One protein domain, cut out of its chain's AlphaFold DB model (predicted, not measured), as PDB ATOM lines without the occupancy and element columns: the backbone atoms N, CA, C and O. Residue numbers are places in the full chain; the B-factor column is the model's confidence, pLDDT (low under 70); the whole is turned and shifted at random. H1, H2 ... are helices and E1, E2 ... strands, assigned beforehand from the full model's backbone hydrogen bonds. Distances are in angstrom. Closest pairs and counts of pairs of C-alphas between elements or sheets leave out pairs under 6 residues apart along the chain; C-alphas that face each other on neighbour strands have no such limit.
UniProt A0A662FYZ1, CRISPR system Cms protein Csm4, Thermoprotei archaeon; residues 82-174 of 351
ATOM      1  N   LEU A  82     -14.455   3.514  26.999       96.94
ATOM      2  CA  LEU A  82     -14.902   2.508  27.965       96.94
ATOM      3  C   LEU A  82     -15.911   3.083  28.965       96.94
ATOM      4  O   LEU A  82     -16.022   4.301  29.094       96.94
ATOM      5  N   PRO A  83     -16.662   2.237  29.690       96.12
ATOM      6  CA  PRO A  83     -17.572   2.710  30.722       96.12
ATOM      7  C   PRO A  83     -16.793   3.323  31.893       96.12
ATOM      8  O   PRO A  83     -15.734   2.822  32.275       96.12
ATOM      9  N   LEU A  84     -17.336   4.377  32.502       95.38
ATOM     10  CA  LEU A  84     -16.781   4.957  33.726       95.38
ATOM     11  C   LEU A  84     -16.782   3.920  34.868       95.38
ATOM     12  O   LEU A  84     -17.849   3.404  35.214       95.38
ATOM     13  N   PRO A  85     -15.636   3.657  35.523       94.81
ATOM     14  CA  PRO A  85     -15.612   2.880  36.757       94.81
ATOM     15  C   PRO A  85     -16.436   3.556  37.858       94.81
ATOM     16  O   PRO A  85     -16.076   4.620  38.362       94.81
ATOM     17  N   LEU A  86     -17.553   2.947  38.263       93.31
ATOM     18  CA  LEU A  86     -18.516   3.592  39.166       93.31
ATOM     19  C   LEU A  86     -17.983   3.800  40.593       93.31
ATOM     20  O   LEU A  86     -18.558   4.587  41.352       93.31
ATOM     21  N   SER A  87     -16.876   3.147  40.968       91.25
ATOM     22  CA  SER A  87     -16.169   3.392  42.233       91.25
ATOM     23  C   SER A  87     -15.697   4.838  42.385       91.25
ATOM     24  O   SER A  87     -15.667   5.341  43.512       91.25
ATOM     25  N   ILE A  88     -15.474   5.558  41.279       90.81
ATOM     26  CA  ILE A  88     -15.016   6.954  41.296       90.81
ATOM     27  C   ILE A  88     -15.960   7.885  42.064       90.81
ATOM     28  O   ILE A  88     -15.533   8.855  42.688       90.81
ATOM     29  N   LEU A  89     -17.258   7.561  42.101       89.00
ATOM     30  CA  LEU A  89     -18.283   8.330  42.817       89.00
ATOM     31  C   LEU A  89     -18.075   8.345  44.341       89.00
ATOM     32  O   LEU A  89     -18.611   9.221  45.042       89.00
ATOM     33  N   LYS A  90     -17.312   7.374  44.854       86.81
ATOM     34  CA  LYS A  90     -16.952   7.212  46.264       86.81
ATOM     35  C   LYS A  90     -15.440   7.308  46.511       86.81
ATOM     36  O   LYS A  90     -15.022   7.051  47.634       86.81
ATOM     37  N   HIS A  91     -14.649   7.715  45.517       87.44
ATOM     38  CA  HIS A  91     -13.193   7.783  45.640       87.44
ATOM     39  C   HIS A  91     -12.740   8.639  46.839       87.44
ATOM     40  O   HIS A  91     -13.316   9.699  47.117       87.44
ATOM     41  N   LYS A  92     -11.680   8.207  47.536       85.62
ATOM     42  CA  LYS A  92     -11.184   8.829  48.781       85.62
ATOM     43  C   LYS A  92     -10.822  10.307  48.618       85.62
ATOM     44  O   LYS A  92     -11.061  11.094  49.528       85.62
ATOM     45  N   SER A  93     -10.331  10.729  47.453       84.06
ATOM     46  CA  SER A  93     -10.020  12.144  47.181       84.06
ATOM     47  C   SER A  93     -11.249  13.067  47.186       84.06
ATOM     48  O   SER A  93     -11.109  14.280  47.331       84.06
ATOM     49  N   LEU A  94     -12.473  12.528  47.101       82.75
ATOM     50  CA  LEU A  94     -13.687  13.309  47.339       82.75
ATOM     51  C   LEU A  94     -13.841  13.663  48.824       82.75
ATOM     52  O   LEU A  94     -14.409  14.706  49.140       82.75
ATOM     53  N   LEU A  95     -13.330  12.833  49.741       80.56
ATOM     54  CA  LEU A  95     -13.437  13.024  51.194       80.56
ATOM     55  C   LEU A  95     -12.596  14.193  51.721       80.56
ATOM     56  O   LEU A  95     -12.869  14.669  52.819       80.56
ATOM     57  N   SER A  96     -11.622  14.686  50.957       80.12
ATOM     58  CA  SER A  96     -10.829  15.867  51.324       80.12
ATOM     59  C   SER A  96     -11.446  17.188  50.845       80.12
ATOM     60  O   SER A  96     -11.014  18.260  51.256       80.12
ATOM     61  N   LYS A  97     -12.478  17.152  49.987       83.38
ATOM     62  CA  LYS A  97     -13.128  18.359  49.443       83.38
ATOM     63  C   LYS A  97     -14.256  18.857  50.358       83.38
ATOM     64  O   LYS A  97     -14.859  18.065  51.086       83.38
ATOM     65  N   SER A  98     -14.595  20.148  50.285       86.50
ATOM     66  CA  SER A  98     -15.776  20.708  50.968       86.50
ATOM     67  C   SER A  98     -17.079  20.083  50.448       86.50
ATOM     68  O   SER A  98     -17.125  19.566  49.329       86.50
ATOM     69  N   ILE A  99     -18.155  20.139  51.244       86.94
ATOM     70  CA  ILE A  99     -19.466  19.560  50.888       86.94
ATOM     71  C   ILE A  99     -19.955  20.092  49.533       86.94
ATOM     72  O   ILE A  99     -20.297  19.299  48.657       86.94
ATOM     73  N   GLN A 100     -19.905  21.412  49.331       86.88
ATOM     74  CA  GLN A 100     -20.298  22.065  48.077       86.88
ATOM     75  C   GLN A 100     -19.506  21.520  46.877       86.88
ATOM     76  O   GLN A 100     -20.095  21.074  45.892       86.88
ATOM     77  N   LYS A 101     -18.171  21.438  46.988       88.19
ATOM     78  CA  LYS A 101     -17.309  20.901  45.921       88.19
ATOM     79  C   LYS A 101     -17.621  19.431  45.606       88.19
ATOM     80  O   LYS A 101     -17.657  19.055  44.437       88.19
ATOM     81  N   ARG A 102     -17.907  18.596  46.615       89.12
ATOM     82  CA  ARG A 102     -18.301  17.187  46.400       89.12
ATOM     83  C   ARG A 102     -19.605  17.056  45.623       89.12
ATOM     84  O   ARG A 102     -19.716  16.158  44.790       89.12
ATOM     85  N   VAL A 103     -20.590  17.909  45.912       88.81
ATOM     86  CA  VAL A 103     -21.886  17.910  45.214       88.81
ATOM     87  C   VAL A 103     -21.687  18.240  43.738       88.81
ATOM     88  O   VAL A 103     -22.178  17.493  42.889       88.81
ATOM     89  N   VAL A 104     -20.894  19.275  43.435       91.38
ATOM     90  CA  VAL A 104     -20.540  19.645  42.056       91.38
ATOM     91  C   VAL A 104     -19.894  18.462  41.337       91.38
ATOM     92  O   VAL A 104     -20.434  18.000  40.333       91.38
ATOM     93  N   ILE A 105     -18.818  17.893  41.895       90.94
ATOM     94  CA  ILE A 105     -18.088  16.779  41.269       90.94
ATOM     95  C   ILE A 105     -19.014  15.585  41.014       90.94
ATOM     96  O   ILE A 105     -19.079  15.076  39.897       90.94
ATOM     97  N   ARG A 106     -19.785  15.150  42.020       90.62
ATOM     98  CA  ARG A 106     -20.686  13.995  41.881       90.62
ATOM     99  C   ARG A 106     -21.804  14.231  40.871       90.62
ATOM    100  O   ARG A 106     -22.221  13.274  40.226       90.62
ATOM    101  N   SER A 107     -22.308  15.459  40.742       90.31
ATOM    102  CA  SER A 107     -23.360  15.766  39.766       90.31
ATOM    103  C   SER A 107     -22.865  15.611  38.324       90.31
ATOM    104  O   SER A 107     -23.619  15.145  37.472       90.31
ATOM    105  N   VAL A 108     -21.590  15.928  38.083       91.88
ATOM    106  CA  VAL A 108     -20.917  15.753  36.795       91.88
ATOM    107  C   VAL A 108     -20.558  14.282  36.578       91.88
ATOM    108  O   VAL A 108     -21.010  13.698  35.599       91.88
ATOM    109  N   LEU A 109     -19.859  13.636  37.520       91.75
ATOM    110  CA  LEU A 109     -19.446  12.229  37.394       91.75
ATOM    111  C   LEU A 109     -20.624  11.270  37.156       91.75
ATOM    112  O   LEU A 109     -20.493  10.337  36.380       91.75
ATOM    113  N   ARG A 110     -21.792  11.506  37.771       89.69
ATOM    114  CA  ARG A 110     -23.002  10.685  37.545       89.69
ATOM    115  C   ARG A 110     -23.551  10.766  36.119       89.69
ATOM    116  O   ARG A 110     -24.319   9.895  35.725       89.69
ATOM    117  N   LYS A 111     -23.223  11.832  35.387       90.50
ATOM    118  CA  LYS A 111     -23.616  12.020  33.986       90.50
ATOM    119  C   LYS A 111     -22.575  11.457  33.022       90.50
ATOM    120  O   LYS A 111     -22.932  11.164  31.886       90.50
ATOM    121  N   ILE A 112     -21.323  11.310  33.465       92.50
ATOM    122  CA  ILE A 112     -20.259  10.711  32.662       92.50
ATOM    123  C   ILE A 112     -20.515   9.212  32.562       92.50
ATOM    124  O   ILE A 112     -20.497   8.501  33.565       92.50
ATOM    125  N   ARG A 113     -20.743   8.733  31.342       88.81
ATOM    126  CA  ARG A 113     -20.881   7.297  31.062       88.81
ATOM    127  C   ARG A 113     -19.641   6.714  30.412       88.81
ATOM    128  O   ARG A 113     -19.323   5.554  30.654       88.81
ATOM    129  N   ILE A 114     -18.949   7.529  29.626       93.25
ATOM    130  CA  ILE A 114     -17.859   7.114  28.753       93.25
ATOM    131  C   ILE A 114     -16.570   7.820  29.170       93.25
ATOM    132  O   ILE A 114     -16.556   9.034  29.386       93.25
ATOM    133  N   VAL A 115     -15.486   7.057  29.228       95.12
ATOM    134  CA  VAL A 115     -14.117   7.523  29.457       95.12
ATOM    135  C   VAL A 115     -13.198   6.983  28.367       95.12
ATOM    136  O   VAL A 115     -13.485   5.937  27.793       95.12
ATOM    137  N   ASP A 116     -12.080   7.635  28.069       93.25
ATOM    138  CA  ASP A 116     -11.105   7.017  27.164       93.25
ATOM    139  C   ASP A 116     -10.353   5.832  27.805       93.25
ATOM    140  O   ASP A 116     -10.262   5.695  29.029       93.25
ATOM    141  N   GLU A 117      -9.794   4.961  26.959       94.44
ATOM    142  CA  GLU A 117      -9.065   3.758  27.372       94.44
ATOM    143  C   GLU A 117      -7.950   4.040  28.385       94.44
ATOM    144  O   GLU A 117      -7.711   3.229  29.287       94.44
ATOM    145  N   ARG A 118      -7.248   5.172  28.245       93.50
ATOM    146  CA  ARG A 118      -6.122   5.502  29.118       93.50
ATOM    147  C   ARG A 118      -6.620   5.832  30.515       93.50
ATOM    148  O   ARG A 118      -6.070   5.272  31.461       93.50
ATOM    149  N   PHE A 119      -7.676   6.643  30.631       94.50
ATOM    150  CA  PHE A 119      -8.329   6.911  31.915       94.50
ATOM    151  C   PHE A 119      -8.699   5.605  32.608       94.50
ATOM    152  O   PHE A 119      -8.308   5.365  33.747       94.50
ATOM    153  N   PHE A 120      -9.421   4.742  31.890       95.12
ATOM    154  CA  PHE A 120      -9.917   3.478  32.417       95.12
ATOM    155  C   PHE A 120      -8.778   2.592  32.934       95.12
ATOM    156  O   PHE A 120      -8.828   2.102  34.060       95.12
ATOM    157  N   LYS A 121      -7.725   2.407  32.130       94.19
ATOM    158  CA  LYS A 121      -6.566   1.578  32.488       94.19
ATOM    159  C   LYS A 121      -5.786   2.147  33.670       94.19
ATOM    160  O   LYS A 121      -5.431   1.387  34.568       94.19
ATOM    161  N   ASP A 122      -5.535   3.454  33.676       93.06
ATOM    162  CA  ASP A 122      -4.822   4.145  34.754       93.06
ATOM    163  C   ASP A 122      -5.598   4.057  36.074       93.06
ATOM    164  O   ASP A 122      -5.030   3.721  37.115       93.06
ATOM    165  N   TYR A 123      -6.912   4.269  36.008       92.88
ATOM    166  CA  TYR A 123      -7.813   4.180  37.149       92.88
ATOM    167  C   TYR A 123      -7.849   2.751  37.703       92.88
ATOM    168  O   TYR A 123      -7.582   2.520  38.883       92.88
ATOM    169  N   CYS A 124      -8.059   1.750  36.839       92.38
ATOM    170  CA  CYS A 124      -8.095   0.355  37.270       92.38
ATOM    171  C   CYS A 124      -6.759  -0.135  37.849       92.38
ATOM    172  O   CYS A 124      -6.748  -0.996  38.732       92.38
ATOM    173  N   ASN A 125      -5.634   0.408  37.377       91.31
ATOM    174  CA  ASN A 125      -4.302   0.079  37.878       91.31
ATOM    175  C   ASN A 125      -4.003   0.671  39.269       91.31
ATOM    176  O   ASN A 125      -2.990   0.309  39.870       91.31
ATOM    177  N   GLY A 126      -4.877   1.530  39.804       85.81
ATOM    178  CA  GLY A 126      -4.683   2.167  41.104       85.81
ATOM    179  C   GLY A 126      -3.657   3.296  41.053       85.81
ATOM    180  O   GLY A 126      -2.828   3.425  41.952       85.81
ATOM    181  N   ILE A 127      -3.657   4.102  39.984       72.50
ATOM    182  CA  ILE A 127      -2.910   5.365  39.986       72.50
ATOM    183  C   ILE A 127      -3.597   6.309  40.985       72.50
ATOM    184  O   ILE A 127      -4.617   6.920  40.694       72.50
ATOM    185  N   ASN A 128      -3.036   6.376  42.195       64.31
ATOM    186  CA  ASN A 128      -3.717   6.867  43.403       64.31
ATOM    187  C   ASN A 128      -3.911   8.393  43.493       64.31
ATOM    188  O   ASN A 128      -4.631   8.867  44.374       64.31
ATOM    189  N   SER A 129      -3.267   9.190  42.637       81.50
ATOM    190  CA  SER A 129      -3.409  10.649  42.659       81.50
ATOM    191  C   SER A 129      -4.474  11.091  41.659       81.50
ATOM    192  O   SER A 129      -4.168  11.358  40.494       81.50
ATOM    193  N   ILE A 130      -5.725  11.155  42.125       89.56
ATOM    194  CA  ILE A 130      -6.819  11.794  41.387       89.56
ATOM    195  C   ILE A 130      -7.204  13.128  42.020       89.56
ATOM    196  O   ILE A 130      -7.611  13.205  43.188       89.56
ATOM    197  N   GLU A 131      -7.125  14.180  41.219       91.12
ATOM    198  CA  GLU A 131      -7.490  15.533  41.607       91.12
ATOM    199  C   GLU A 131      -8.637  16.059  40.747       91.12
ATOM    200  O   GLU A 131      -8.769  15.751  39.565       91.12
ATOM    201  N   PHE A 132      -9.483  16.870  41.376       92.06
ATOM    202  CA  PHE A 132     -10.622  17.515  40.737       92.06
ATOM    203  C   PHE A 132     -10.414  19.023  40.776       92.06
ATOM    204  O   PHE A 132     -10.370  19.612  41.867       92.06
ATOM    205  N   GLU A 133     -10.311  19.626  39.596       92.19
ATOM    206  CA  GLU A 133     -10.159  21.063  39.405       92.19
ATOM    207  C   GLU A 133     -11.534  21.688  39.153       92.19
ATOM    208  O   GLU A 133     -12.236  21.347  38.194       92.19
ATOM    209  N   ILE A 134     -11.943  22.575  40.060       90.44
ATOM    210  CA  ILE A 134     -13.236  23.258  40.009       90.44
ATOM    211  C   ILE A 134     -12.968  24.745  39.856       90.44
ATOM    212  O   ILE A 134     -12.279  25.332  40.690       90.44
ATOM    213  N   GLU A 135     -13.593  25.337  38.852       89.00
ATOM    214  CA  GLU A 135     -13.539  26.760  38.547       89.00
ATOM    215  C   GLU A 135     -14.975  27.241  38.322       89.00
ATOM    216  O   GLU A 135     -15.749  26.544  37.662       89.00
ATOM    217  N   GLU A 136     -15.352  28.384  38.905       86.88
ATOM    218  CA  GLU A 136     -16.711  28.950  38.782       86.88
ATOM    219  C   GLU A 136     -17.829  27.920  39.060       86.88
ATOM    220  O   GLU A 136     -18.792  27.788  38.306       86.88
ATOM    221  N   GLU A 137     -17.662  27.117  40.118       83.81
ATOM    222  CA  GLU A 137     -18.597  26.048  40.515       83.81
ATOM    223  C   GLU A 137     -18.824  24.940  39.465       83.81
ATOM    224  O   GLU A 137     -19.755  24.140  39.583       83.81
ATOM    225  N   LYS A 138     -17.947  24.821  38.462       88.19
ATOM    226  CA  LYS A 138     -17.991  23.770  37.438       88.19
ATOM    227  C   LYS A 138     -16.742  22.900  37.506       88.19
ATOM    228  O   LYS A 138     -15.629  23.396  37.658       88.19
ATOM    229  N   LEU A 139     -16.920  21.584  37.374       91.19
ATOM    230  CA  LEU A 139     -15.794  20.659  37.224       91.19
ATOM    231  C   LEU A 139     -15.174  20.871  35.839       91.19
ATOM    232  O   LEU A 139     -15.815  20.557  34.838       91.19
ATOM    233  N   LYS A 140     -13.956  21.415  35.793       92.38
ATOM    234  CA  LYS A 140     -13.248  21.707  34.539       92.38
ATOM    235  C   LYS A 140     -12.351  20.566  34.110       92.38
ATOM    236  O   LYS A 140     -12.327  20.225  32.934       92.38
ATOM    237  N   ARG A 141     -11.606  19.994  35.056       93.62
ATOM    238  CA  ARG A 141     -10.603  18.968  34.782       93.62
ATOM    239  C   ARG A 141     -10.583  17.913  35.874       93.62
ATOM    240  O   ARG A 141     -10.838  18.191  37.050       93.62
ATOM    241  N   ILE A 142     -10.261  16.698  35.459       93.19
ATOM    242  CA  ILE A 142      -9.904  15.590  36.335       93.19
ATOM    243  C   ILE A 142      -8.467  15.225  35.993       93.19
ATOM    244  O   ILE A 142      -8.163  14.933  34.839       93.19
ATOM    245  N   ILE A 143      -7.587  15.266  36.981       93.06
ATOM    246  CA  ILE A 143      -6.176  14.928  36.813       93.06
ATOM    247  C   ILE A 143      -5.983  13.550  37.424       93.06
ATOM    248  O   ILE A 143      -6.327  13.355  38.586       93.06
ATOM    249  N   LEU A 144      -5.476  12.595  36.647       91.69
ATOM    250  CA  LEU A 144      -5.172  11.242  37.112       91.69
ATOM    251  C   LEU A 144      -3.709  10.933  36.790       91.69
ATOM    252  O   LEU A 144      -3.335  10.766  35.624       91.69
ATOM    253  N   GLY A 145      -2.872  10.898  37.827       88.62
ATOM    254  CA  GLY A 145      -1.418  10.891  37.657       88.62
ATOM    255  C   GLY A 145      -0.952  12.148  36.916       88.62
ATOM    256  O   GLY A 145      -1.226  13.257  37.357       88.62
ATOM    257  N   ASN A 146      -0.301  11.970  35.763       88.56
ATOM    258  CA  ASN A 146       0.183  13.072  34.916       88.56
ATOM    259  C   ASN A 146      -0.772  13.420  33.761       88.56
ATOM    260  O   ASN A 146      -0.441  14.243  32.911       88.56
ATOM    261  N   ASN A 147      -1.923  12.751  33.678       91.31
ATOM    262  CA  ASN A 147      -2.861  12.911  32.576       91.31
ATOM    263  C   ASN A 147      -4.012  13.833  32.988       91.31
ATOM    264  O   ASN A 147      -4.617  13.648  34.045       91.31
ATOM    265  N   VAL A 148      -4.335  14.794  32.123       92.56
ATOM    266  CA  VAL A 148      -5.444  15.738  32.308       92.56
ATOM    267  C   VAL A 148      -6.616  15.321  31.430       92.56
ATOM    268  O   VAL A 148      -6.465  15.128  30.220       92.56
ATOM    269  N   TYR A 149      -7.787  15.203  32.046       93.75
ATOM    270  CA  TYR A 149      -9.031  14.810  31.401       93.75
ATOM    271  C   TYR A 149     -10.082  15.905  31.541       93.75
ATOM    272  O   TYR A 149     -10.212  16.523  32.599       93.75
ATOM    273  N   ILE A 150     -10.858  16.112  30.482       92.00
ATOM    274  CA  ILE A 150     -11.871  17.158  30.380       92.00
ATOM    275  C   ILE A 150     -13.249  16.499  30.239       92.00
ATOM    276  O   ILE A 150     -13.436  15.651  29.360       92.00
ATOM    277  N   PRO A 151     -14.223  16.853  31.098       91.62
ATOM    278  CA  PRO A 151     -15.609  16.486  30.892       91.62
ATOM    279  C   PRO A 151     -16.178  17.313  29.733       91.62
ATOM    280  O   PRO A 151     -16.212  18.542  29.783       91.62
ATOM    281  N   MET A 152     -16.649  16.638  28.693       88.06
ATOM    282  CA  MET A 152     -17.176  17.258  27.481       88.06
ATOM    283  C   MET A 152     -18.600  16.777  27.222       88.06
ATOM    284  O   MET A 152     -18.871  15.578  27.227       88.06
ATOM    285  N   THR A 153     -19.512  17.718  26.982       87.81
ATOM    286  CA  THR A 153     -20.889  17.410  26.582       87.81
ATOM    287  C   THR A 153     -20.943  17.253  25.069       87.81
ATOM    288  O   THR A 153     -20.656  18.201  24.338       87.81
ATOM    289  N   LEU A 154     -21.319  16.069  24.599       84.44
ATOM    290  CA  LEU A 154     -21.598  15.811  23.191       84.44
ATOM    291  C   LEU A 154     -22.903  16.522  22.780       84.44
ATOM    292  O   LEU A 154     -23.783  16.705  23.623       84.44
ATOM    293  N   PRO A 155     -23.096  16.884  21.500       80.69
ATOM    294  CA  PRO A 155     -24.326  17.515  21.010       80.69
ATOM    295  C   PRO A 155     -25.622  16.772  21.364       80.69
ATOM    296  O   PRO A 155     -26.663  17.407  21.507       80.69
ATOM    297  N   MET A 156     -25.575  15.449  21.558       78.06
ATOM    298  CA  MET A 156     -26.722  14.640  22.011       78.06
ATOM    299  C   MET A 156     -26.974  14.701  23.534       78.06
ATOM    300  O   MET A 156     -27.809  13.964  24.051       78.06
ATOM    301  N   GLY A 157     -26.259  15.559  24.270       78.81
ATOM    302  CA  GLY A 157     -26.418  15.784  25.713       78.81
ATOM    303  C   GLY A 157     -25.670  14.799  26.615       78.81
ATOM    304  O   GLY A 157     -25.655  14.979  27.834       78.81
ATOM    305  N   GLU A 158     -25.033  13.775  26.043       83.19
ATOM    306  CA  GLU A 158     -24.191  12.837  26.784       83.19
ATOM    307  C   GLU A 158     -22.888  13.505  27.233       83.19
ATOM    308  O   GLU A 158     -22.266  14.250  26.477       83.19
ATOM    309  N   LEU A 159     -22.457  13.218  28.462       88.81
ATOM    310  CA  LEU A 159     -21.193  13.703  28.993       88.81
ATOM    311  C   LEU A 159     -20.131  12.597  28.913       88.81
ATOM    312  O   LEU A 159     -20.350  11.477  29.380       88.81
ATOM    313  N   VAL A 160     -18.970  12.929  28.355       91.75
ATOM    314  CA  VAL A 160     -17.813  12.034  28.230       91.75
ATOM    315  C   VAL A 160     -16.600  12.622  28.941       91.75
ATOM    316  O   VAL A 160     -16.520  13.835  29.119       91.75
ATOM    317  N   LEU A 161     -15.653  11.780  29.348       93.00
ATOM    318  CA  LEU A 161     -14.385  12.200  29.947       93.00
ATOM    319  C   LEU A 161     -13.223  11.763  29.061       93.00
ATOM    320  O   LEU A 161     -12.928  10.572  28.962       93.00
ATOM    321  N   LEU A 162     -12.556  12.722  28.431       92.00
ATOM    322  CA  LEU A 162     -11.481  12.443  27.480       92.00
ATOM    323  C   LEU A 162     -10.225  13.212  27.860       92.00
ATOM    324  O   LEU A 162     -10.311  14.307  28.413       92.00
ATOM    325  N   ARG A 163      -9.053  12.671  27.525       90.56
ATOM    326  CA  ARG A 163      -7.800  13.432  27.585       90.56
ATOM    327  C   ARG A 163      -7.893  14.700  26.740       90.56
ATOM    328  O   ARG A 163      -8.455  14.688  25.645       90.56
ATOM    329  N   GLU A 164      -7.273  15.773  27.224       82.44
ATOM    330  CA  GLU A 164      -7.292  17.107  26.596       82.44
ATOM    331  C   GLU A 164      -6.851  17.089  25.116       82.44
ATOM    332  O   GLU A 164      -7.397  17.807  24.282       82.44
ATOM    333  N   ASN A 165      -5.925  16.203  24.739       79.88
ATOM    334  CA  ASN A 165      -5.483  16.055  23.351       79.88
ATOM    335  C   ASN A 165      -6.507  15.363  22.426       79.88
ATOM    336  O   ASN A 165      -6.467  15.586  21.218       79.88
ATOM    337  N   LEU A 166      -7.419  14.548  22.964       80.38
ATOM    338  CA  LEU A 166      -8.460  13.843  22.197       80.38
ATOM    339  C   LEU A 166      -9.712  14.681  21.976       80.38
ATOM    340  O   LEU A 166     -10.480  14.412  21.053       80.38
ATOM    341  N   GLU A 167      -9.902  15.723  22.781       71.69
ATOM    342  CA  GLU A 167     -11.001  16.668  22.607       71.69
ATOM    343  C   GLU A 167     -11.009  17.261  21.187       71.69
ATOM    344  O   GLU A 167     -12.065  17.411  20.569       71.69
ATOM    345  N   ARG A 168      -9.821  17.536  20.631       72.94
ATOM    346  CA  ARG A 168      -9.667  18.060  19.266       72.94
ATOM    347  C   ARG A 168     -10.210  17.095  18.210       72.94
ATOM    348  O   ARG A 168     -10.998  17.518  17.371       72.94
ATOM    349  N   ALA A 169      -9.875  15.809  18.310       71.31
ATOM    350  CA  ALA A 169     -10.333  14.782  17.373       71.31
ATOM    351  C   ALA A 169     -11.866  14.629  17.381       71.31
ATOM    352  O   ALA A 169     -12.505  14.526  16.331       71.31
ATOM    353  N   VAL A 170     -12.494  14.699  18.562       72.62
ATOM    354  CA  VAL A 170     -13.962  14.679  18.660       72.62
ATOM    355  C   VAL A 170     -14.578  15.929  18.031       72.62
ATOM    356  O   VAL A 170     -15.563  15.821  17.298       72.62
ATOM    357  N   ARG A 171     -13.996  17.113  18.262       72.75
ATOM    358  CA  ARG A 171     -14.469  18.373  17.660       72.75
ATOM    359  C   ARG A 171     -14.388  18.355  16.131       72.75
ATOM    360  O   ARG A 171     -15.324  18.821  15.485       72.75
ATOM    361  N   GLU A 172     -13.335  17.774  15.557       72.50
ATOM    362  CA  GLU A 172     -13.184  17.608  14.102       72.50
ATOM    363  C   GLU A 172     -14.304  16.745  13.497       72.50
ATOM    364  O   GLU A 172     -14.834  17.068  12.432       72.50
ATOM    365  N   LYS A 173     -14.783  15.722  14.218       67.06
ATOM    366  CA  LYS A 173     -15.944  14.896  13.825       67.06
ATOM    367  C   LYS A 173     -17.296  15.520  14.197       67.06
ATOM    368  O   LYS A 173     -18.258  14.820  14.517       67.06
ATOM    369  N   ARG A 174     -17.387  16.855  14.165       64.00
ATOM    370  CA  ARG A 174     -18.569  17.651  14.564       64.00
ATOM    371  C   ARG A 174     -19.048  17.391  16.000       64.00
ATOM    372  O   ARG A 174     -20.196  17.684  16.327       64.00
TER     373      ARG A 174
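This is residues 82 to 174 of the 351 residues of the protein "CRISPR system Cms protein Csm4" of Thermoprotei archaeon (UniProt A0A662FYZ1). A strongly twisted, curled sheet of five strands has H2 across one face over E3 and E2 and H4 on the opposite face over E5, while H3 packs beside the strands near the E3-E4 turn. H1 packs on H2, and residues 82 to 83 pair briefly with edge strand E1. The 93 printed residues include four named helices and five named strands, in the order H1 H2 E1 H3 E2 E3 E4 E5 H4; the sheet's order is E1 E5 E4 E3 E2, mixed, and the class is mixed, helices and strands. The whole is compact, with a radius of gyration of the C-alphas of 12.7 A and spans of 38 by 30 by 20 A.

E1 is residues 112 to 116, 11.3 A long; E5 159 to 163, 13.5 A; E4 147 to 153, 19.5 A; E3 138 to 144, 17.9 A; and E2 130 to 135, 16.6 A, from C-alpha 130 at (-6.819, 11.794, 41.387). H2 is residues 99 to 109, 15.4 A. H3 is residues 117 to 124, 10.5 A. H1, residues 86 to 90, 8.1 A, begins with C-alpha 86 at (-18.516, 3.592, 39.166). H4, residues 164 to 172, 13.8 A, ends with C-alpha 172 at (-13.184, 17.608, 14.102).

E2 E3 E4 E5 form a meander, each strand the antiparallel neighbour of the one before, and each step is a hairpin. N 131 and O 143 of E2 and E3 are 2.9 A apart, within hydrogen-bond range, as are N 149 and O 142 of E4 and E3, 2.8 A, and N 152 and O 160 of E4 and E5, 2.8 A. The pairing is staggered: E4 pairs with E3 over residues 147 to 149 and with E5 over 149 to 153. E1 and E5 are parallel at 22 degrees, with N 161 and O 114 2.9 A apart. H2 runs across the strands, 75 degrees from E3 on the local plane, at a height over the sheet of 8.7 A; its closest C-alphas to E3 are Ile 105 and Leu 139, 6.1 A. H3 is on the sheet, over none of its strands; the closest C-alphas of H3 and E3 are Phe 119 and Leu 144, 7.5 A. H4 runs along E5, at 23 degrees on the local plane and a height of 9.8 A. H1 and H2 only just touch, with 3 pairs of C-alphas within 8 A, the closest being Leu 89 and Arg 106, 6.2 A. H2 and H3 are apart. Every O i to N i+4 pair is within range in H2 and H3; H4 has 3 of 5, and H1 0 of 1 beside 2 of 2 O i to N i+3 pairs.

The C-alphas farthest apart are Ser 96 and Lys 173, 37.9 A. The printed part has no cut and no long link. Its mean pLDDT is 87.3, with residues 128, 173 and 174 under 70.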